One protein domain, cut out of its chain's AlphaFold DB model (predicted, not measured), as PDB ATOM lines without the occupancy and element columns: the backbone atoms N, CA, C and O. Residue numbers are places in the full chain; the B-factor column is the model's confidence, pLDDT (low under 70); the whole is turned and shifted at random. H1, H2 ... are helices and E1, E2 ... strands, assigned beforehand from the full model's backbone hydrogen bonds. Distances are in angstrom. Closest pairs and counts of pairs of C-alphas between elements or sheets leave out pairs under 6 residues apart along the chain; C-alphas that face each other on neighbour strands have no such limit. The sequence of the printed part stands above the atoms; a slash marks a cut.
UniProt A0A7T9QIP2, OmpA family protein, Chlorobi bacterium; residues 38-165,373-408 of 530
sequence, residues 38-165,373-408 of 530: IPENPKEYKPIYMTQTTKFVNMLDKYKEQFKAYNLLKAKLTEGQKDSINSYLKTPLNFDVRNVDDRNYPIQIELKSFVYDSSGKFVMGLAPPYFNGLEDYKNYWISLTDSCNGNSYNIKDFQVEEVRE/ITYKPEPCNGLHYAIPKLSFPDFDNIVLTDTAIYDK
ATOM      1  N   ILE A  38     153.343 153.260 157.396       41.94
ATOM      2  CA  ILE A  38     153.482 153.685 158.793       41.94
ATOM      3  C   ILE A  38     154.316 152.627 159.533       41.94
ATOM      4  O   ILE A  38     153.975 151.449 159.453       41.94
ATOM      5  N   PRO A  39     155.407 152.999 160.233       44.25
ATOM      6  CA  PRO A  39     156.211 152.025 160.964       44.25
ATOM      7  C   PRO A  39     155.360 151.286 162.007       44.25
ATOM      8  O   PRO A  39     154.621 151.919 162.762       44.25
ATOM      9  N   GLU A  40     155.492 149.955 162.069       48.16
ATOM     10  CA  GLU A  40     154.750 149.066 162.987       48.16
ATOM     11  C   GLU A  40     154.943 149.434 164.472       48.16
ATOM     12  O   GLU A  40     154.133 149.086 165.334       48.16
ATOM     13  N   ASN A  41     156.009 150.177 164.775       56.22
ATOM     14  CA  ASN A  41     156.340 150.675 166.096       56.22
ATOM     15  C   ASN A  41     156.095 152.194 166.196       56.22
ATOM     16  O   ASN A  41     156.819 152.979 165.574       56.22
ATOM     17  N   PRO A  42     155.156 152.651 167.050       54.25
ATOM     18  CA  PRO A  42     154.917 154.073 167.287       54.25
ATOM     19  C   PRO A  42     156.161 154.902 167.643       54.25
ATOM     20  O   PRO A  42     156.170 156.102 167.357       54.25
ATOM     21  N   LYS A  43     157.203 154.280 168.224       56.28
ATOM     22  CA  LYS A  43     158.477 154.922 168.600       56.28
ATOM     23  C   LYS A  43     159.409 155.222 167.420       56.28
ATOM     24  O   LYS A  43     160.295 156.060 167.551       56.28
ATOM     25  N   GLU A  44     159.251 154.540 166.288       56.84
ATOM     26  CA  GLU A  44     160.135 154.697 165.117       56.84
ATOM     27  C   GLU A  44     159.718 155.854 164.208       56.84
ATOM     28  O   GLU A  44     160.491 156.340 163.378       56.84
ATOM     29  N   TYR A  45     158.496 156.335 164.393       58.31
ATOM     30  CA  TYR A  45     157.989 157.497 163.701       58.31
ATOM     31  C   TYR A  45     158.716 158.766 164.181       58.31
ATOM     32  O   TYR A  45     158.702 159.107 165.363       58.31
ATOM     33  N   LYS A  46     159.320 159.499 163.245       66.44
ATOM     34  CA  LYS A  46     159.957 160.806 163.486       66.44
ATOM     35  C   LYS A  46     159.220 161.869 162.677       66.44
ATOM     36  O   LYS A  46     158.971 161.577 161.509       66.44
ATOM     37  N   PRO A  47     158.921 163.068 163.205       68.00
ATOM     38  CA  PRO A  47     158.371 164.153 162.393       68.00
ATOM     39  C   PRO A  47     159.328 164.566 161.260       68.00
ATOM     40  O   PRO A  47     160.531 164.272 161.284       68.00
ATOM     41  N   ILE A  48     158.778 165.193 160.223       74.31
ATOM     42  CA  ILE A  48     159.525 165.910 159.188       74.31
ATOM     43  C   ILE A  48     159.829 167.279 159.762       74.31
ATOM     44  O   ILE A  48     158.922 168.046 160.049       74.31
ATOM     45  N   TYR A  49     161.104 167.595 159.918       73.56
ATOM     46  CA  TYR A  49     161.499 168.957 160.230       73.56
ATOM     47  C   TYR A  49     161.706 169.709 158.927       73.56
ATOM     48  O   TYR A  49     162.426 169.228 158.042       73.56
ATOM     49  N   MET A  50     161.120 170.900 158.847       70.19
ATOM     50  CA  MET A  50     161.580 171.937 157.948       70.19
ATOM     51  C   MET A  50     163.063 172.135 158.265       70.19
ATOM     52  O   MET A  50     163.462 172.537 159.355       70.19
ATOM     53  N   THR A  51     163.897 171.654 157.360       63.38
ATOM     54  CA  THR A  51     165.350 171.803 157.380       63.38
ATOM     55  C   THR A  51     165.712 172.452 156.066       63.38
ATOM     56  O   THR A  51     164.924 172.345 155.124       63.38
ATOM     57  N   GLN A  52     166.870 173.110 156.003       49.84
ATOM     58  CA  GLN A  52     167.370 173.680 154.756       49.84
ATOM     59  C   GLN A  52     167.286 172.619 153.644       49.84
ATOM     60  O   GLN A  52     168.001 171.618 153.643       49.84
ATOM     61  N   THR A  53     166.279 172.830 152.794       51.19
ATOM     62  CA  THR A  53     165.946 172.220 151.506       51.19
ATOM     63  C   THR A  53     165.877 170.688 151.405       51.19
ATOM     64  O   THR A  53     164.813 170.167 151.089       51.19
ATOM     65  N   THR A  54     166.917 169.902 151.678       51.91
ATOM     66  CA  THR A  54     167.061 168.575 151.037       51.91
ATOM     67  C   THR A  54     165.962 167.545 151.357       51.91
ATOM     68  O   THR A  54     165.515 166.829 150.465       51.91
ATOM     69  N   LYS A  55     165.488 167.430 152.607       56.19
ATOM     70  CA  LYS A  55     164.480 166.402 152.970       56.19
ATOM     71  C   LYS A  55     163.050 166.789 152.601       56.19
ATOM     72  O   LYS A  55     162.285 165.924 152.179       56.19
ATOM     73  N   PHE A  56     162.695 168.059 152.774       62.59
ATOM     74  CA  PHE A  56     161.361 168.564 152.451       62.59
ATOM     75  C   PHE A  56     161.196 168.761 150.935       62.59
ATOM     76  O   PHE A  56     160.159 168.396 150.393       62.59
ATOM     77  N   VAL A  57     162.254 169.194 150.235       58.28
ATOM     78  CA  VAL A  57     162.313 169.233 148.761       58.28
ATOM     79  C   VAL A  57     162.128 167.834 148.177       58.28
ATOM     80  O   VAL A  57     161.222 167.646 147.384       58.28
ATOM     81  N   ASN A  58     162.874 166.816 148.630       61.66
ATOM     82  CA  ASN A  58     162.718 165.445 148.111       61.66
ATOM     83  C   ASN A  58     161.300 164.887 148.293       61.66
ATOM     84  O   ASN A  58     160.793 164.139 147.456       61.66
ATOM     85  N   MET A  59     160.673 165.229 149.418       63.94
ATOM     86  CA  MET A  59     159.285 164.900 149.671       63.94
ATOM     87  C   MET A  59     158.379 165.611 148.654       63.94
ATOM     88  O   MET A  59     157.611 164.943 147.972       63.94
ATOM     89  N   LEU A  60     158.482 166.936 148.521       61.22
ATOM     90  CA  LEU A  60     157.637 167.732 147.630       61.22
ATOM     91  C   LEU A  60     157.878 167.469 146.138       61.22
ATOM     92  O   LEU A  60     156.911 167.428 145.388       61.22
ATOM     93  N   ASP A  61     159.103 167.198 145.695       62.00
ATOM     94  CA  ASP A  61     159.423 166.868 144.299       62.00
ATOM     95  C   ASP A  61     158.760 165.560 143.858       62.00
ATOM     96  O   ASP A  61     158.185 165.481 142.768       62.00
ATOM     97  N   LYS A  62     158.727 164.552 144.742       60.31
ATOM     98  CA  LYS A  62     157.948 163.322 144.521       60.31
ATOM     99  C   LYS A  62     156.466 163.630 144.272       60.31
ATOM    100  O   LYS A  62     155.797 162.908 143.532       60.31
ATOM    101  N   TYR A  63     155.957 164.697 144.880       60.81
ATOM    102  CA  TYR A  63     154.575 165.135 144.752       60.81
ATOM    103  C   TYR A  63     154.335 166.105 143.589       60.81
ATOM    104  O   TYR A  63     153.242 166.088 143.027       60.81
ATOM    105  N   LYS A  64     155.334 166.888 143.161       58.66
ATOM    106  CA  LYS A  64     155.257 167.749 141.968       58.66
ATOM    107  C   LYS A  64     154.975 166.942 140.707       58.66
ATOM    108  O   LYS A  64     154.129 167.337 139.909       58.66
ATOM    109  N   GLU A  65     155.598 165.775 140.551       59.91
ATOM    110  CA  GLU A  65     155.313 164.875 139.424       59.91
ATOM    111  C   GLU A  65     153.875 164.328 139.462       59.91
ATOM    112  O   GLU A  65     153.201 164.256 138.431       59.91
ATOM    113  N   GLN A  66     153.342 164.032 140.654       56.56
ATOM    114  CA  GLN A  66     151.931 163.657 140.818       56.56
ATOM    115  C   GLN A  66     150.994 164.825 140.481       56.56
ATOM    116  O   GLN A  66     149.985 164.632 139.802       56.56
ATOM    117  N   PHE A  67     151.353 166.048 140.882       55.06
ATOM    118  CA  PHE A  67     150.616 167.272 140.564       55.06
ATOM    119  C   PHE A  67     150.626 167.590 139.067       55.06
ATOM    120  O   PHE A  67     149.611 167.995 138.504       55.06
ATOM    121  N   LYS A  68     151.754 167.364 138.389       60.88
ATOM    122  CA  LYS A  68     151.892 167.513 136.937       60.88
ATOM    123  C   LYS A  68     151.005 166.515 136.195       60.88
ATOM    124  O   LYS A  68     150.273 166.909 135.286       60.88
ATOM    125  N   ALA A  69     151.011 165.251 136.620       57.12
ATOM    126  CA  ALA A  69     150.116 164.222 136.095       57.12
ATOM    127  C   ALA A  69     148.634 164.563 136.339       57.12
ATOM    128  O   ALA A  69     147.811 164.411 135.435       57.12
ATOM    129  N   TYR A  70     148.298 165.102 137.514       57.16
ATOM    130  CA  TYR A  70     146.964 165.619 137.814       57.16
ATOM    131  C   TYR A  70     146.572 166.790 136.908       57.16
ATOM    132  O   TYR A  70     145.492 166.755 136.330       57.16
ATOM    133  N   ASN A  71     147.428 167.796 136.726       57.81
ATOM    134  CA  ASN A  71     147.131 168.950 135.873       57.81
ATOM    135  C   ASN A  71     146.900 168.526 134.410       57.81
ATOM    136  O   ASN A  71     145.979 169.020 133.756       57.81
ATOM    137  N   LEU A  72     147.670 167.547 133.924       64.75
ATOM    138  CA  LEU A  72     147.470 166.908 132.619       64.75
ATOM    139  C   LEU A  72     146.133 166.153 132.521       64.75
ATOM    140  O   LEU A  72     145.519 166.138 131.452       64.75
ATOM    141  N   LEU A  73     145.681 165.527 133.611       57.25
ATOM    142  CA  LEU A  73     144.395 164.834 133.691       57.25
ATOM    143  C   LEU A  73     143.225 165.832 133.781       57.25
ATOM    144  O   LEU A  73     142.269 165.718 133.023       57.25
ATOM    145  N   LYS A  74     143.330 166.859 134.635       54.66
ATOM    146  CA  LYS A  74     142.353 167.946 134.838       54.66
ATOM    147  C   LYS A  74     142.039 168.695 133.548       54.66
ATOM    148  O   LYS A  74     140.880 169.024 133.298       54.66
ATOM    149  N   ALA A  75     143.054 168.926 132.715       69.62
ATOM    150  CA  ALA A  75     142.903 169.561 131.408       69.62
ATOM    151  C   ALA A  75     142.018 168.757 130.431       69.62
ATOM    152  O   ALA A  75     141.547 169.314 129.444       69.62
ATOM    153  N   LYS A  76     141.778 167.466 130.697       70.50
ATOM    154  CA  LYS A  76     141.017 166.549 129.832       70.50
ATOM    155  C   LYS A  76     139.618 166.204 130.367       70.50
ATOM    156  O   LYS A  76     138.940 165.379 129.763       70.50
ATOM    157  N   LEU A  77     139.198 166.788 131.490       64.38
ATOM    158  CA  LEU A  77     137.971 166.423 132.211       64.38
ATOM    159  C   LEU A  77     136.890 167.508 132.118       64.38
ATOM    160  O   LEU A  77     137.196 168.685 131.921       64.38
ATOM    161  N   THR A  78     135.622 167.124 132.290       74.00
ATOM    162  CA  THR A  78     134.475 168.056 132.345       74.00
ATOM    163  C   THR A  78     134.346 168.723 133.724       74.00
ATOM    164  O   THR A  78     134.913 168.233 134.697       74.00
ATOM    165  N   GLU A  79     133.606 169.837 133.836       60.38
ATOM    166  CA  GLU A  79     133.421 170.608 135.089       60.38
ATOM    167  C   GLU A  79     133.058 169.714 136.297       60.38
ATOM    168  O   GLU A  79     133.785 169.688 137.285       60.38
ATOM    169  N   GLY A  80     132.023 168.871 136.179       59.12
ATOM    170  CA  GLY A  80     131.590 167.987 137.273       59.12
ATOM    171  C   GLY A  80     132.565 166.846 137.609       59.12
ATOM    172  O   GLY A  80     132.564 166.321 138.723       59.12
ATOM    173  N   GLN A  81     133.445 166.471 136.672       51.03
ATOM    174  CA  GLN A  81     134.517 165.498 136.917       51.03
ATOM    175  C   GLN A  81     135.728 166.143 137.599       51.03
ATOM    176  O   GLN A  81     136.415 165.481 138.382       51.03
ATOM    177  N   LYS A  82     135.979 167.433 137.336       55.84
ATOM    178  CA  LYS A  82     137.013 168.207 138.030       55.84
ATOM    179  C   LYS A  82     136.689 168.315 139.516       55.84
ATOM    180  O   LYS A  82     137.591 168.102 140.316       55.84
ATOM    181  N   ASP A  83     135.432 168.547 139.887       46.69
ATOM    182  CA  ASP A  83     135.023 168.652 141.296       46.69
ATOM    183  C   ASP A  83     135.167 167.327 142.051       46.69
ATOM    184  O   ASP A  83     135.704 167.294 143.160       46.69
ATOM    185  N   SER A  84     134.801 166.212 141.409       48.94
ATOM    186  CA  SER A  84     135.050 164.872 141.954       48.94
ATOM    187  C   SER A  84     136.547 164.622 142.168       48.94
ATOM    188  O   SER A  84     136.955 164.222 143.247       48.94
ATOM    189  N   ILE A  85     137.402 164.900 141.180       43.34
ATOM    190  CA  ILE A  85     138.848 164.650 141.305       43.34
ATOM    191  C   ILE A  85     139.538 165.631 142.267       43.34
ATOM    192  O   ILE A  85     140.480 165.233 142.951       43.34
ATOM    193  N   ASN A  86     139.066 166.875 142.375       46.69
ATOM    194  CA  ASN A  86     139.555 167.843 143.362       46.69
ATOM    195  C   ASN A  86     139.292 167.373 144.800       46.69
ATOM    196  O   ASN A  86     140.109 167.639 145.676       46.69
ATOM    197  N   SER A  87     138.192 166.652 145.046       42.03
ATOM    198  CA  SER A  87     137.918 166.072 146.368       42.03
ATOM    199  C   SER A  87     138.809 164.855 146.672       42.03
ATOM    200  O   SER A  87     139.185 164.646 147.826       42.03
ATOM    201  N   TYR A  88     139.212 164.100 145.640       36.59
ATOM    202  CA  TYR A  88     140.124 162.954 145.762       36.59
ATOM    203  C   TYR A  88     141.607 163.344 145.878       36.59
ATOM    204  O   TYR A  88     142.384 162.608 146.486       36.59
ATOM    205  N   LEU A  89     142.017 164.484 145.321       41.59
ATOM    206  CA  LEU A  89     143.403 164.958 145.330       41.59
ATOM    207  C   LEU A  89     143.582 166.095 146.332       41.59
ATOM    208  O   LEU A  89     143.847 167.241 145.970       41.59
ATOM    209  N   LYS A  90     143.476 165.761 147.622       50.09
ATOM    210  CA  LYS A  90     144.058 166.607 148.668       50.09
ATOM    211  C   LYS A  90     145.538 166.823 148.349       50.09
ATOM    212  O   LYS A  90     146.227 165.898 147.912       50.09
ATOM    213  N   THR A  91     146.025 168.040 148.574       55.72
ATOM    214  CA  THR A  91     147.462 168.312 148.606       55.72
ATOM    215  C   THR A  91     148.159 167.245 149.462       55.72
ATOM    216  O   THR A  91     147.612 166.814 150.476       55.72
ATOM    217  N   PRO A  92     149.365 166.788 149.088       66.56
ATOM    218  CA  PRO A  92     150.037 165.713 149.819       66.56
ATOM    219  C   PRO A  92     150.407 166.113 151.245       66.56
ATOM    220  O   PRO A  92     150.637 165.255 152.095       66.56
ATOM    221  N   LEU A  93     150.449 167.421 151.490       77.00
ATOM    222  CA  LEU A  93     150.384 168.010 152.808       77.00
ATOM    223  C   LEU A  93     148.931 168.285 153.171       77.00
ATOM    224  O   LEU A  93     148.210 168.981 152.457       77.00
ATOM    225  N   ASN A  94     148.538 167.756 154.316       82.69
ATOM    226  CA  ASN A  94     147.290 168.063 154.972       82.69
ATOM    227  C   ASN A  94     147.535 169.155 156.008       82.69
ATOM    228  O   ASN A  94     148.553 169.150 156.707       82.69
ATOM    229  N   PHE A  95     146.567 170.053 156.114       89.12
ATOM    230  CA  PHE A  95     146.479 171.053 157.160       89.12
ATOM    231  C   PHE A  95     145.130 170.876 157.846       89.12
ATOM    232  O   PHE A  95     144.102 170.812 157.178       89.12
ATOM    233  N   ASP A  96     145.162 170.696 159.158       88.56
ATOM    234  CA  ASP A  96     144.008 170.347 159.979       88.56
ATOM    235  C   ASP A  96     143.956 171.344 161.133       88.56
ATOM    236  O   ASP A  96     144.920 171.438 161.893       88.56
ATOM    237  N   VAL A  97     142.875 172.109 161.246       89.81
ATOM    238  CA  VAL A  97     142.670 173.096 162.314       89.81
ATOM    239  C   VAL A  97     141.573 172.563 163.226       89.81
ATOM    240  O   VAL A  97     140.413 172.439 162.840       89.81
ATOM    241  N   ARG A  98     141.948 172.193 164.446       84.50
ATOM    242  CA  ARG A  98     141.070 171.583 165.455       84.50
ATOM    243  C   ARG A  98     141.306 172.256 166.804       84.50
ATOM    244  O   ARG A  98     142.137 173.152 166.905       84.50
ATOM    245  N   ASN A  99     140.610 171.817 167.851       79.44
ATOM    246  CA  ASN A  99     140.821 172.326 169.209       79.44
ATOM    247  C   ASN A  99     140.754 173.856 169.288       79.44
ATOM    248  O   ASN A  99     141.778 174.527 169.439       79.44
ATOM    249  N   VAL A 100     139.541 174.390 169.155       87.25
ATOM    250  CA  VAL A 100     139.290 175.809 169.400       87.25
ATOM    251  C   VAL A 100     139.084 176.012 170.896       87.25
ATOM    252  O   VAL A 100     138.135 175.478 171.463       87.25
ATOM    253  N   ASP A 101     139.971 176.772 171.529       85.12
ATOM    254  CA  ASP A 101     139.767 177.286 172.880       85.12
ATOM    255  C   ASP A 101     139.255 178.722 172.775       85.12
ATOM    256  O   ASP A 101     139.956 179.648 172.355       85.12
ATOM    257  N   ASP A 102     137.984 178.878 173.124       85.44
ATOM    258  CA  ASP A 102     137.218 180.102 172.963       85.44
ATOM    259  C   ASP A 102     136.773 180.703 174.306       85.44
ATOM    260  O   ASP A 102     135.909 181.583 174.348       85.44
ATOM    261  N   ARG A 103     137.342 180.242 175.423       79.81
ATOM    262  CA  ARG A 103     136.917 180.638 176.779       79.81
ATOM    263  C   ARG A 103     137.246 182.083 177.114       79.81
ATOM    264  O   ARG A 103     136.505 182.731 177.847       79.81
ATOM    265  N   ASN A 104     138.340 182.584 176.552       84.69
ATOM    266  CA  ASN A 104     138.771 183.968 176.713       84.69
ATOM    267  C   ASN A 104     138.127 184.896 175.680       84.69
ATOM    268  O   ASN A 104     138.536 186.046 175.551       84.69
ATOM    269  N   TYR A 105     137.133 184.431 174.927       85.75
ATOM    270  CA  TYR A 105     136.397 185.269 173.996       85.75
ATOM    271  C   TYR A 105     135.722 186.466 174.705       85.75
ATOM    272  O   TYR A 105     135.173 186.295 175.796       85.75
ATOM    273  N   PRO A 106     135.705 187.673 174.100       90.44
ATOM    274  CA  PRO A 106     136.309 188.042 172.814       90.44
ATOM    275  C   PRO A 106     137.752 188.560 172.939       90.44
ATOM    276  O   PRO A 106     138.279 189.169 172.014       90.44
ATOM    277  N   ILE A 107     138.403 188.382 174.091       92.88
ATOM    278  CA  ILE A 107     139.777 188.850 174.329       92.88
ATOM    279  C   ILE A 107     140.759 188.054 173.468       92.88
ATOM    280  O   ILE A 107     141.660 188.639 172.866       92.88
ATOM    281  N   GLN A 108     140.584 186.734 173.407       94.94
ATOM    282  CA  GLN A 108     141.456 185.845 172.653       94.94
ATOM    283  C   GLN A 108     140.740 184.544 172.277       94.94
ATOM    284  O   GLN A 108     139.968 184.003 173.068       94.94
ATOM    285  N   ILE A 109     141.060 184.039 171.089       95.44
ATOM    286  CA  ILE A 109     140.803 182.673 170.640       95.44
ATOM    287  C   ILE A 109     142.147 181.988 170.411       95.44
ATOM    288  O   ILE A 109     143.080 182.596 169.875       95.44
ATOM    289  N   GLU A 110     142.226 180.716 170.787       94.38
ATOM    290  CA  GLU A 110     143.332 179.824 170.457       94.38
ATOM    291  C   GLU A 110     142.833 178.692 169.545       94.38
ATOM    292  O   GLU A 110     141.810 178.068 169.811       94.38
ATOM    293  N   LEU A 111     143.564 178.418 168.464       93.94
ATOM    294  CA  LEU A 111     143.343 177.288 167.562       93.94
ATOM    295  C   LEU A 111     144.562 176.370 167.613       93.94
ATOM    296  O   LEU A 111     145.697 176.856 167.578       93.94
ATOM    297  N   LYS A 112     144.361 175.051 167.586       92.94
ATOM    298  CA  LYS A 112     145.462 174.104 167.360       92.94
ATOM    299  C   LYS A 112     145.417 173.585 165.941       92.94
ATOM    300  O   LYS A 112     144.447 172.986 165.494       92.94
ATOM    301  N   SER A 113     146.508 173.772 165.225       93.81
ATOM    302  CA  SER A 113     146.623 173.300 163.860       93.81
ATOM    303  C   SER A 113     147.754 172.302 163.690       93.81
ATOM    304  O   SER A 113     148.726 172.265 164.445       93.81
ATOM    305  N   PHE A 114     147.589 171.443 162.699       91.69
ATOM    306  CA  PHE A 114     148.427 170.290 162.454       91.69
ATOM    307  C   PHE A 114     148.769 170.251 160.974       91.69
ATOM    308  O   PHE A 114     147.876 170.263 160.131       91.69
ATOM    309  N   VAL A 115     150.059 170.164 160.662       89.75
ATOM    310  CA  VAL A 115     150.540 169.972 159.293       89.75
ATOM    311  C   VAL A 115     151.153 168.586 159.219       89.75
ATOM    312  O   VAL A 115     152.006 168.255 160.041       89.75
ATOM    313  N   TYR A 116     150.718 167.757 158.278       83.19
ATOM    314  CA  TYR A 116     151.234 166.397 158.139       83.19
ATOM    315  C   TYR A 116     151.135 165.890 156.706       83.19
ATOM    316  O   TYR A 116     150.292 166.326 155.927       83.19
ATOM    317  N   ASP A 117     152.001 164.952 156.349       72.81
ATOM    318  CA  ASP A 117     152.020 164.372 155.012       72.81
ATOM    319  C   ASP A 117     150.976 163.263 154.795       72.81
ATOM    320  O   ASP A 117     150.240 162.871 155.701       72.81
ATOM    321  N   SER A 118     150.930 162.711 153.584       68.62
ATOM    322  CA  SER A 118     150.045 161.598 153.226       68.62
ATOM    323  C   SER A 118     150.319 160.292 153.991       68.62
ATOM    324  O   SER A 118     149.466 159.412 154.006       68.62
ATOM    325  N   SER A 119     151.503 160.134 154.594       64.31
ATOM    326  CA  SER A 119     151.835 159.022 155.505       64.31
ATOM    327  C   SER A 119     151.463 159.318 156.963       64.31
ATOM    328  O   SER A 119     151.688 158.495 157.849       64.31
ATOM    329  N   GLY A 120     150.897 160.499 157.218       71.00
ATOM    330  CA  GLY A 120     150.571 160.986 158.545       71.00
ATOM    331  C   GLY A 120     151.769 161.564 159.284       71.00
ATOM    332  O   GLY A 120     151.642 161.761 160.483       71.00
ATOM    333  N   LYS A 121     152.918 161.819 158.633       74.88
ATOM    334  CA  LYS A 121     154.140 162.383 159.231       74.88
ATOM    335  C   LYS A 121     154.006 163.886 159.485       74.88
ATOM    336  O   LYS A 121     153.890 164.643 158.528       74.88
ATOM    337  N   PHE A 122     154.044 164.324 160.747       82.25
ATOM    338  CA  PHE A 122     153.941 165.746 161.103       82.25
ATOM    339  C   PHE A 122     155.076 166.563 160.496       82.25
ATOM    340  O   PHE A 122     156.235 166.154 160.579       82.25
ATOM    341  N   VAL A 123     154.743 167.718 159.931       85.44
ATOM    342  CA  VAL A 123     155.692 168.718 159.444       85.44
ATOM    343  C   VAL A 123     155.857 169.786 160.517       85.44
ATOM    344  O   VAL A 123     154.907 170.483 160.865       85.44
ATOM    345  N   MET A 124     157.074 169.890 161.036       87.56
ATOM    346  CA  MET A 124     157.503 170.756 162.135       87.56
ATOM    347  C   MET A 124     158.471 171.825 161.607       87.56
ATOM    348  O   MET A 124     159.061 171.647 160.542       87.56
ATOM    349  N   GLY A 125     158.713 172.891 162.358       89.12
ATOM    350  CA  GLY A 125     159.617 173.986 161.998       89.12
ATOM    351  C   GLY A 125     158.977 175.095 161.163       89.12
ATOM    352  O   GLY A 125     159.706 175.858 160.533       89.12
ATOM    353  N   LEU A 126     157.643 175.183 161.142       91.19
ATOM    354  CA  LEU A 126     156.904 176.207 160.393       91.19
ATOM    355  C   LEU A 126     156.546 177.431 161.243       91.19
ATOM    356  O   LEU A 126     156.031 178.396 160.690       91.19
ATOM    357  N   ALA A 127     156.816 177.442 162.554       94.38
ATOM    358  CA  ALA A 127     156.564 178.614 163.398       94.38
ATOM    359  C   ALA A 127     157.570 178.745 164.561       94.38
ATOM    360  O   ALA A 127     158.212 177.765 164.953       94.38
ATOM    361  N   PRO A 128     157.747 179.954 165.127       94.31
ATOM    362  CA  PRO A 128     158.560 180.166 166.320       94.31
ATOM    363  C   PRO A 128     158.094 179.287 167.491       94.31
ATOM    364  O   PRO A 128     156.913 178.974 167.575       94.31
ATOM    365  N   PRO A 129     158.980 178.887 168.416       92.50
ATOM    366  CA  PRO A 129     160.397 179.239 168.481       92.50
ATOM    367  C   PRO A 129     161.294 178.337 167.620       92.50
ATOM    368  O   PRO A 129     162.506 178.515 167.623       92.50
ATOM    369  N   TYR A 130     160.728 177.357 166.912       90.88
ATOM    370  CA  TYR A 130     161.500 176.344 166.187       90.88
ATOM    371  C   TYR A 130     161.503 176.529 164.670       90.88
ATOM    372  O   TYR A 130     161.866 175.604 163.936       90.88
ATOM    373  N   PHE A 131     161.074 177.704 164.220       90.00
ATOM    374  CA  PHE A 131     161.003 178.057 162.819       90.00
ATOM    375  C   PHE A 131     162.366 177.894 162.143       90.00
ATOM    376  O   PHE A 131     163.391 178.306 162.684       90.00
ATOM    377  N   ASN A 132     162.365 177.282 160.962       83.19
ATOM    378  CA  ASN A 132     163.585 176.983 160.214       83.19
ATOM    379  C   ASN A 132     163.384 177.123 158.694       83.19
ATOM    380  O   ASN A 132     164.037 176.429 157.909       83.19
ATOM    381  N   GLY A 133     162.428 177.963 158.286       74.62
ATOM    382  CA  GLY A 133     162.231 178.350 156.890       74.62
ATOM    383  C   GLY A 133     163.275 179.365 156.422       74.62
ATOM    384  O   GLY A 133     164.115 179.820 157.202       74.62
ATOM    385  N   LEU A 134     163.246 179.684 155.127       72.38
ATOM    386  CA  LEU A 134     164.228 180.583 154.505       72.38
ATOM    387  C   LEU A 134     163.939 182.066 154.778       72.38
ATOM    388  O   LEU A 134     164.870 182.865 154.850       72.38
ATOM    389  N   GLU A 135     162.665 182.420 154.934       78.50
ATOM    390  CA  GLU A 135     162.187 183.791 155.149       78.50
ATOM    391  C   GLU A 135     161.526 183.954 156.527       78.50
ATOM    392  O   GLU A 135     161.658 183.089 157.378       78.50
ATOM    393  N   ASP A 136     160.809 185.049 156.781       88.56
ATOM    394  CA  ASP A 136     160.012 185.197 158.006       88.56
ATOM    395  C   ASP A 136     158.897 184.127 158.059       88.56
ATOM    396  O   ASP A 136     158.262 183.824 157.046       88.56
ATOM    397  N   TYR A 137     158.601 183.572 159.240       91.25
ATOM    398  CA  TYR A 137     157.494 182.622 159.415       91.25
ATOM    399  C   TYR A 137     156.144 183.201 158.972       91.25
ATOM    400  O   TYR A 137     155.265 182.448 158.554       91.25
ATOM    401  N   LYS A 138     155.976 184.529 158.998       93.06
ATOM    402  CA  LYS A 138     154.785 185.219 158.482       93.06
ATOM    403  C   LYS A 138     154.612 185.112 156.963       93.06
ATOM    404  O   LYS A 138     153.497 185.269 156.477       93.06
ATOM    405  N   ASN A 139     155.664 184.777 156.219       90.50
ATOM    406  CA  ASN A 139     155.552 184.476 154.789       90.50
ATOM    407  C   ASN A 139     154.966 183.076 154.549       90.50
ATOM    408  O   ASN A 139     154.424 182.809 153.480       90.50
ATOM    409  N   TYR A 140     155.012 182.203 155.561       91.50
ATOM    410  CA  TYR A 140     154.298 180.931 155.563       91.50
ATOM    411  C   TYR A 140     152.902 181.106 156.170       91.50
ATOM    412  O   TYR A 140     151.912 180.704 155.577       91.50
ATOM    413  N   TRP A 141     152.756 181.771 157.312       94.88
ATOM    414  CA  TRP A 141     151.447 182.024 157.925       94.88
ATOM    415  C   TRP A 141     150.863 183.352 157.439       94.88
ATOM    416  O   TRP A 141     150.979 184.375 158.108       94.88
ATOM    417  N   ILE A 142     150.246 183.327 156.255       94.00
ATOM    418  CA  ILE A 142     149.990 184.537 155.455       94.00
ATOM    419  C   ILE A 142     148.713 185.305 155.814       94.00
ATOM    420  O   ILE A 142     148.627 186.504 155.559       94.00
ATOM    421  N   SER A 143     147.686 184.645 156.356       96.19
ATOM    422  CA  SER A 143     146.441 185.321 156.746       96.19
ATOM    423  C   SER A 143     145.595 184.471 157.681       96.19
ATOM    424  O   SER A 143     145.582 183.247 157.555       96.19
ATOM    425  N   LEU A 144     144.787 185.129 158.506       97.62
ATOM    426  CA  LEU A 144     143.687 184.520 159.238       97.62
ATOM    427  C   LEU A 144     142.419 185.329 158.969       97.62
ATOM    428  O   LEU A 144     142.407 186.549 159.113       97.62
ATOM    429  N   THR A 145     141.348 184.654 158.570       97.62
ATOM    430  CA  THR A 145     140.020 185.262 158.468       97.62
ATOM    431  C   THR A 145     139.123 184.659 159.530       97.62
ATOM    432  O   THR A 145     139.111 183.444 159.673       97.62
ATOM    433  N   ASP A 146     138.372 185.482 160.248       97.12
ATOM    434  CA  ASP A 146     137.276 185.020 161.098       97.12
ATOM    435  C   ASP A 146     135.970 185.597 160.558       97.12
ATOM    436  O   ASP A 146     135.921 186.765 160.174       97.12
ATOM    437  N   SER A 147     134.923 184.789 160.472       95.88
ATOM    438  CA  SER A 147     133.629 185.224 159.954       95.88
ATOM    439  C   SER A 147     132.500 184.803 160.872       95.88
ATOM    440  O   SER A 147     132.500 183.686 161.378       95.88
ATOM    441  N   CYS A 148     131.538 185.697 161.072       92.50
ATOM    442  CA  CYS A 148     130.380 185.479 161.930       92.50
ATOM    443  C   CYS A 148     129.181 186.274 161.402       92.50
ATOM    444  O   CYS A 148     129.321 187.416 160.958       92.50
ATOM    445  N   ASN A 149     127.997 185.651 161.411       85.38
ATOM    446  CA  ASN A 149     126.737 186.225 160.912       85.38
ATOM    447  C   ASN A 149     126.835 186.825 159.491       85.38
ATOM    448  O   ASN A 149     126.219 187.843 159.187       85.38
ATOM    449  N   GLY A 150     127.625 186.196 158.614       84.50
ATOM    450  CA  GLY A 150     127.832 186.629 157.224       84.50
ATOM    451  C   GLY A 150     128.874 187.739 157.037       84.50
ATOM    452  O   GLY A 150     129.284 187.988 155.904       84.50
ATOM    453  N   ASN A 151     129.353 188.357 158.119       91.00
ATOM    454  CA  ASN A 151     130.467 189.301 158.078       91.00
ATOM    455  C   ASN A 151     131.799 188.551 158.140       91.00
ATOM    456  O   ASN A 151     131.912 187.540 158.830       91.00
ATOM    457  N   SER A 152     132.808 189.055 157.433       95.56
ATOM    458  CA  SER A 152     134.142 188.455 157.352       95.56
ATOM    459  C   SER A 152     135.207 189.477 157.742       95.56
ATOM    460  O   SER A 152     135.235 190.588 157.209       95.56
ATOM    461  N   TYR A 153     136.080 189.094 158.670       95.75
ATOM    462  CA  TYR A 153     137.088 189.947 159.284       95.75
ATOM    463  C   TYR A 153     138.481 189.398 158.986       95.75
ATOM    464  O   TYR A 153     138.809 188.259 159.319       95.75
ATOM    465  N   ASN A 154     139.327 190.216 158.359       96.50
ATOM    466  CA  ASN A 154     140.734 189.877 158.173       96.50
ATOM    467  C   ASN A 154     141.518 190.215 159.445       96.50
ATOM    468  O   ASN A 154     141.659 191.388 159.805       96.50
ATOM    469  N   ILE A 155     142.035 189.190 160.108       96.62
ATOM    470  CA  ILE A 155     142.740 189.305 161.375       96.62
ATOM    471  C   ILE A 155     144.210 189.607 161.091       96.62
ATOM    472  O   ILE A 155     144.965 188.741 160.654       96.62
ATOM    473  N   LYS A 156     144.620 190.856 161.323       88.88
ATOM    474  CA  LYS A 156     145.981 191.325 161.008       88.88
ATOM    475  C   LYS A 156     147.036 190.843 162.009       88.88
ATOM    476  O   LYS A 156     148.143 190.508 161.606       88.88
ATOM    477  N   ASP A 157     146.675 190.775 163.290       92.50
ATOM    478  CA  ASP A 157     147.612 190.552 164.399       92.50
ATOM    479  C   ASP A 157     147.440 189.169 165.047       92.50
ATOM    480  O   ASP A 157     147.318 189.045 166.266       92.50
ATOM    481  N   PHE A 158     147.409 188.110 164.237       97.38
ATOM    482  CA  PHE A 158     147.457 186.746 164.764       97.38
ATOM    483  C   PHE A 158     148.905 186.288 164.979       97.38
ATOM    484  O   PHE A 158     149.830 186.717 164.288       97.38
ATOM    485  N   GLN A 159     149.102 185.407 165.955       97.44
ATOM    486  CA  GLN A 159     150.400 184.825 166.285       97.44
ATOM    487  C   GLN A 159     150.354 183.320 166.103       97.44
ATOM    488  O   GLN A 159     149.322 182.698 166.351       97.44
ATOM    489  N   VAL A 160     151.485 182.738 165.714       97.50
ATOM    490  CA  VAL A 160     151.634 181.289 165.599       97.50
ATOM    491  C   VAL A 160     152.843 180.848 166.403       97.50
ATOM    492  O   VAL A 160     153.939 181.373 166.221       97.50
ATOM    493  N   GLU A 161     152.627 179.882 167.286       95.69
ATOM    494  CA  GLU A 161     153.662 179.240 168.087       95.69
ATOM    495  C   GLU A 161     153.660 177.735 167.813       95.69
ATOM    496  O   GLU A 161     152.624 177.077 167.854       95.69
ATOM    497  N   GLU A 162     154.826 177.165 167.551       94.44
ATOM    498  CA  GLU A 162     155.008 175.727 167.447       94.44
ATOM    499  C   GLU A 162     155.235 175.116 168.832       94.44
ATOM    500  O   GLU A 162     156.259 175.353 169.480       94.44
ATOM    501  N   VAL A 163     154.292 174.281 169.261       91.44
ATOM    502  CA  VAL A 163     154.357 173.534 170.515       91.44
ATOM    503  C   VAL A 163     154.865 172.126 170.233       91.44
ATOM    504  O   VAL A 163     154.355 171.410 169.366       91.44
ATOM    505  N   ARG A 164     155.888 171.736 170.991       88.25
ATOM    506  CA  ARG A 164     156.561 170.442 170.898       88.25
ATOM    507  C   ARG A 164     156.534 169.708 172.230       88.25
ATOM    508  O   ARG A 164     156.301 170.286 173.293       88.25
ATOM    509  N   GLU A 165     156.848 168.420 172.152       78.50
ATOM    510  CA  GLU A 165     156.846 167.479 173.269       78.50
ATOM    511  C   GLU A 165     157.707 167.923 174.476       78.50
ATOM    512  O   GLU A 165     157.485 167.441 175.584       78.50
ATOM    513  N   ILE A 373     147.705 178.787 167.133       97.50
ATOM    514  CA  ILE A 373     147.357 180.062 166.503       97.50
ATOM    515  C   ILE A 373     146.537 180.858 167.508       97.50
ATOM    516  O   ILE A 373     145.507 180.373 167.965       97.50
ATOM    517  N   THR A 374     146.965 182.068 167.851       97.69
ATOM    518  CA  THR A 374     146.231 182.938 168.782       97.69
ATOM    519  C   THR A 374     145.865 184.249 168.116       97.69
ATOM    520  O   THR A 374     146.656 184.812 167.358       97.69
ATOM    521  N   TYR A 375     144.656 184.732 168.385       97.50
ATOM    522  CA  TYR A 375     144.180 185.996 167.840       97.50
ATOM    523  C   TYR A 375     143.047 186.596 168.667       97.50
ATOM    524  O   TYR A 375     142.422 185.909 169.471       97.50
ATOM    525  N   LYS A 376     142.777 187.883 168.450       97.19
ATOM    526  CA  LYS A 376     141.600 188.567 168.985       97.19
ATOM    527  C   LYS A 376     140.501 188.593 167.910       97.19
ATOM    528  O   LYS A 376     140.742 189.201 166.862       97.19
ATOM    529  N   PRO A 377     139.346 187.943 168.121       95.31
ATOM    530  CA  PRO A 377     138.229 187.995 167.183       95.31
ATOM    531  C   PRO A 377     137.477 189.324 167.296       95.31
ATOM    532  O   PRO A 377     137.540 190.005 168.324       95.31
ATOM    533  N   GLU A 378     136.711 189.664 166.261       92.12
ATOM    534  CA  GLU A 378     135.710 190.724 166.380       92.12
ATOM    535  C   GLU A 378     134.511 190.193 167.185       92.12
ATOM    536  O   GLU A 378     134.019 189.103 166.869       92.12
ATOM    537  N   PRO A 379     134.025 190.911 168.219       88.62
ATOM    538  CA  PRO A 379     132.878 190.463 168.991       88.62
ATOM    539  C   PRO A 379     131.623 190.298 168.119       88.62
ATOM    540  O   PRO A 379     131.066 191.255 167.589       88.62
ATOM    541  N   CYS A 380     131.160 189.065 167.997       84.00
ATOM    542  CA  CYS A 380     129.931 188.637 167.360       84.00
ATOM    543  C   CYS A 380     129.315 187.465 168.145       84.00
ATOM    544  O   CYS A 380     130.020 186.545 168.558       84.00
ATOM    545  N   ASN A 381     128.002 187.467 168.370       79.81
ATOM    546  CA  ASN A 381     127.337 186.281 168.905       79.81
ATOM    547  C   ASN A 381     126.771 185.500 167.722       79.81
ATOM    548  O   ASN A 381     125.850 185.935 167.023       79.81
ATOM    549  N   GLY A 382     127.370 184.355 167.452       82.00
ATOM    550  CA  GLY A 382     127.038 183.554 166.292       82.00
ATOM    551  C   GLY A 382     128.015 182.409 166.130       82.00
ATOM    552  O   GLY A 382     128.920 182.217 166.942       82.00
ATOM    553  N   LEU A 383     127.818 181.647 165.062       86.06
ATOM    554  CA  LEU A 383     128.776 180.632 164.668       86.06
ATOM    555  C   LEU A 383     129.944 181.319 163.958       86.06
ATOM    556  O   LEU A 383     129.744 181.994 162.945       86.06
ATOM    557  N   HIS A 384     131.137 181.151 164.511       92.44
ATOM    558  CA  HIS A 384     132.370 181.668 163.946       92.44
ATOM    559  C   HIS A 384     133.053 180.623 163.072       92.44
ATOM    560  O   HIS A 384     133.082 179.437 163.408       92.44
ATOM    561  N   TYR A 385     133.651 181.088 161.977       93.81
ATOM    562  CA  TYR A 385     134.474 180.284 161.080       93.81
ATOM    563  C   TYR A 385     135.843 180.945 160.930       93.81
ATOM    564  O   TYR A 385     135.998 181.905 160.170       93.81
ATOM    565  N   ALA A 386     136.825 180.406 161.647       95.75
ATOM    566  CA  ALA A 386     138.206 180.862 161.636       95.75
ATOM    567  C   ALA A 386     139.029 180.055 160.624       95.75
ATOM    568  O   ALA A 386     139.156 178.836 160.732       95.75
ATOM    569  N   ILE A 387     139.599 180.740 159.639       96.44
ATOM    570  CA  ILE A 387     140.249 180.156 158.467       96.44
ATOM    571  C   ILE A 387     141.688 180.686 158.378       96.44
ATOM    572  O   ILE A 387     141.931 181.722 157.745       96.44
ATOM    573  N   PRO A 388     142.660 180.036 159.044       96.94
ATOM    574  CA  PRO A 388     144.071 180.332 158.838       96.94
ATOM    575  C   PRO A 388     144.544 179.806 157.478       96.94
ATOM    576  O   PRO A 388     144.128 178.739 157.027       96.94
ATOM    577  N   LYS A 389     145.463 180.538 156.843       95.12
ATOM    578  CA  LYS A 389     146.114 180.142 155.590       95.12
ATOM    579  C   LYS A 389     147.610 179.965 155.794       95.12
ATOM    580  O   LYS A 389     148.293 180.882 156.252       95.12
ATOM    581  N   LEU A 390     148.099 178.797 155.395       92.50
ATOM    582  CA  LEU A 390     149.501 178.410 155.423       92.50
ATOM    583  C   LEU A 390     150.021 178.292 153.987       92.50
ATOM    584  O   LEU A 390     149.576 177.438 153.229       92.50
ATOM    585  N   SER A 391     150.953 179.153 153.610       89.19
ATOM    586  CA  SER A 391     151.641 179.174 152.329       89.19
ATOM    587  C   SER A 391     153.014 178.513 152.417       89.19
ATOM    588  O   SER A 391     153.662 178.515 153.459       89.19
ATOM    589  N   PHE A 392     153.463 177.972 151.293       83.25
ATOM    590  CA  PHE A 392     154.813 177.480 151.075       83.25
ATOM    591  C   PHE A 392     155.406 178.231 149.871       83.25
ATOM    592  O   PHE A 392     155.375 177.701 148.756       83.25
ATOM    593  N   PRO A 393     155.899 179.473 150.061       77.00
ATOM    594  CA  PRO A 393     156.342 180.335 148.960       77.00
ATOM    595  C   PRO A 393     157.478 179.714 148.138       77.00
ATOM    596  O   PRO A 393     157.482 179.793 146.912       77.00
ATOM    597  N   ASP A 394     158.373 178.973 148.793       72.50
ATOM    598  CA  ASP A 394     159.490 178.275 148.137       72.50
ATOM    599  C   ASP A 394     159.052 177.067 147.279       72.50
ATOM    600  O   ASP A 394     159.871 176.429 146.615       72.50
ATOM    601  N   PHE A 395     157.764 176.707 147.312       69.44
ATOM    602  CA  PHE A 395     157.236 175.463 146.754       69.44
ATOM    603  C   PHE A 395     155.958 175.707 145.953       69.44
ATOM    604  O   PHE A 395     154.865 175.317 146.359       69.44
ATOM    605  N   ASP A 396     156.109 176.356 144.797       67.75
ATOM    606  CA  ASP A 396     155.030 176.665 143.845       67.75
ATOM    607  C   ASP A 396     153.870 177.472 144.464       67.75
ATOM    608  O   ASP A 396     152.746 177.440 143.964       67.75
ATOM    609  N   ASN A 397     154.138 178.203 145.555       71.50
ATOM    610  CA  ASN A 397     153.139 178.942 146.329       71.50
ATOM    611  C   ASN A 397     151.938 178.075 146.747       71.50
ATOM    612  O   ASN A 397     150.794 178.534 146.706       71.50
ATOM    613  N   ILE A 398     152.173 176.817 147.144       79.50
ATOM    614  CA  ILE A 398     151.110 175.973 147.706       79.50
ATOM    615  C   ILE A 398     150.489 176.699 148.902       79.50
ATOM    616  O   ILE A 398     151.206 177.131 149.802       79.50
ATOM    617  N   VAL A 399     149.159 176.804 148.927       86.19
ATOM    618  CA  VAL A 399     148.402 177.361 150.053       86.19
ATOM    619  C   VAL A 399     147.477 176.290 150.607       86.19
ATOM    620  O   VAL A 399     146.645 175.737 149.889       86.19
ATOM    621  N   LEU A 400     147.626 176.012 151.896       89.31
ATOM    622  CA  LEU A 400     146.772 175.136 152.677       89.31
ATOM    623  C   LEU A 400     145.856 175.973 153.565       89.31
ATOM    624  O   LEU A 400     146.243 177.023 154.080       89.31
ATOM    625  N   THR A 401     144.636 175.491 153.752       92.19
ATOM    626  CA  THR A 401     143.628 176.127 154.593       92.19
ATOM    627  C   THR A 401     142.734 175.051 155.188       92.19
ATOM    628  O   THR A 401     142.496 174.023 154.555       92.19
ATOM    629  N   ASP A 402     142.239 175.297 156.391       92.31
ATOM    630  CA  ASP A 402     141.162 174.528 157.011       92.31
ATOM    631  C   ASP A 402     140.326 175.484 157.867       92.31
ATOM    632  O   ASP A 402     140.746 176.618 158.117       92.31
ATOM    633  N   THR A 403     139.144 175.045 158.281       90.00
ATOM    634  CA  THR A 403     138.193 175.871 159.021       90.00
ATOM    635  C   THR A 403     138.050 175.362 160.449       90.00
ATOM    636  O   THR A 403     137.617 174.234 160.677       90.00
ATOM    637  N   ALA A 404     138.362 176.220 161.416       90.62
ATOM    638  CA  ALA A 404     137.951 176.061 162.803       90.62
ATOM    639  C   ALA A 404     136.561 176.667 163.003       90.62
ATOM    640  O   ALA A 404     136.286 177.765 162.519       90.62
ATOM    641  N   ILE A 405     135.708 175.971 163.750       87.00
ATOM    642  CA  ILE A 405     134.351 176.417 164.064       87.00
ATOM    643  C   ILE A 405     134.221 176.541 165.578       87.00
ATOM    644  O   ILE A 405     134.612 175.626 166.300       87.00
ATOM    645  N   TYR A 406     133.667 177.654 166.049       86.75
ATOM    646  CA  TYR A 406     133.299 177.833 167.452       86.75
ATOM    647  C   TYR A 406     132.001 178.631 167.564       86.75
ATOM    648  O   TYR A 406     131.717 179.497 166.738       86.75
ATOM    649  N   ASP A 407     131.172 178.293 168.548       83.31
ATOM    650  CA  ASP A 407     129.799 178.788 168.642       83.31
ATOM    651  C   ASP A 407     129.645 179.754 169.823       83.31
ATOM    652  O   ASP A 407     129.787 179.370 170.987       83.31
ATOM    653  N   LYS A 408     129.356 181.020 169.506       85.31
ATOM    654  CA  LYS A 408     129.049 182.097 170.457       85.31
ATOM    655  C   LYS A 408     127.582 182.506 170.423       85.31
ATOM    656  O   LYS A 408     127.236 183.589 170.887       85.31
TER     657      LYS A 408
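This is residues 38 to 165 and 373 to 408 of the 530 residues of the protein "OmpA family protein" of Chlorobi bacterium (UniProt A0A7T9QIP2). Two twisted sheets lie face to face as a sandwich, their strands crossed at 44 degrees, and at one end of it stand two helices, H1 and H2, running opposite ways with few contacts to each other; H1 only grazes the sandwich and H2 is farther out. One sheet runs E1, E2, E6, E5, all antiparallel; the other is branched, with E7 between E3 on one side and E8 and E9 on the other, E4 at the far edge of E3, its neighbour pairs antiparallel, and the short helix H3 beside its strands. The printed part has 164 residues, with three named helices and nine named strands in the order H1, H2, E1, E2, H3, E3, E4, E5, E6, E7, E8, E9, and its class is mixed, helices and strands. The whole is compact, with a radius of gyration of the C-alphas of 17.6 A and spans of 45 by 43 by 34 A.

Start at Ile 38 and pass residues 48 to 49, which pair in parallel with residues 123 to 124. H1, residues 54 to 74, and H2, residues 79 to 88, are close but not clearly touching: their closest C-alphas, those of Lys 74 and Lys 82, are 6.2 A apart. They run opposite ways at a shallow tilt of 26 degrees. Every O i to N i+4 pair of H2 is within hydrogen-bond range, and 15 of 17 in H1. Next look at E1, residues 93 to 101, and E2, residues 109 to 117, an antiparallel hairpin with N 96 and O 114 2.9 A apart. H1 only just is on their sheet, with 5 pairs of C-alphas within 10 A, and only grazes it with its residues 59 to 63. H3, residues 137 to 140, is too short for an O i to N i+4 pair. E3, residues 141 to 148, forms a hairpin with E4, residues 151 to 155; N 153 and O 146 are 2.8 A apart. E5, residues 159 to 163, is the antiparallel neighbour of E6, residues 373 to 375, with N 159 and O 374 at 2.9 A. E6 is also beside E2, with N 111 and O 373 at 2.8 A. E7, residues 383 to 392, is antiparallel to E3, with N 387 and O 145 at 2.7 A. H3 stands at the level of this sheet, and the closest C-alphas of H3 and E7, those of Tyr 140 and Ser 391, are 4.5 A apart. E8, residues 398 to 401, forms a hairpin with E7, with N 392 and O 398 at 2.8 A, and runs on into E9, residues 404 to 407, at 19 degrees. E9 pairs with E7 too, with N 386 and O 404 at 2.8 A. Between the sheets, the closest C-alphas of E1 and E9 are those of Val 97 and Ala 404, 5.6 A apart.

Find C-alpha 54 at (167.061, 168.575, 151.037); from there H1 runs 29.6 A to C-alpha 74. H2 covers 14.7 A, E1 24.5 A, E2 26.6 A and E3 21.7 A. Find C-alpha 383 at (128.776, 180.632, 164.668), where E7 begins its 29.5 A. E9 ends at C-alpha 407, at (129.799, 178.788, 168.642).

The two C-alphas farthest apart, those of Lys 76 and Asn 104, are 50.1 A apart. Residues 166 to 372 are not printed, and C-alphas 165 and 373 are 17.2 A apart across this cut. The link from E2 to H3, 19 residues, is long. The mean pLDDT of the printed part is 77.9, and 54 residues are under 70, among them residues 38 to 47, 51 to 75 and 79 to 92.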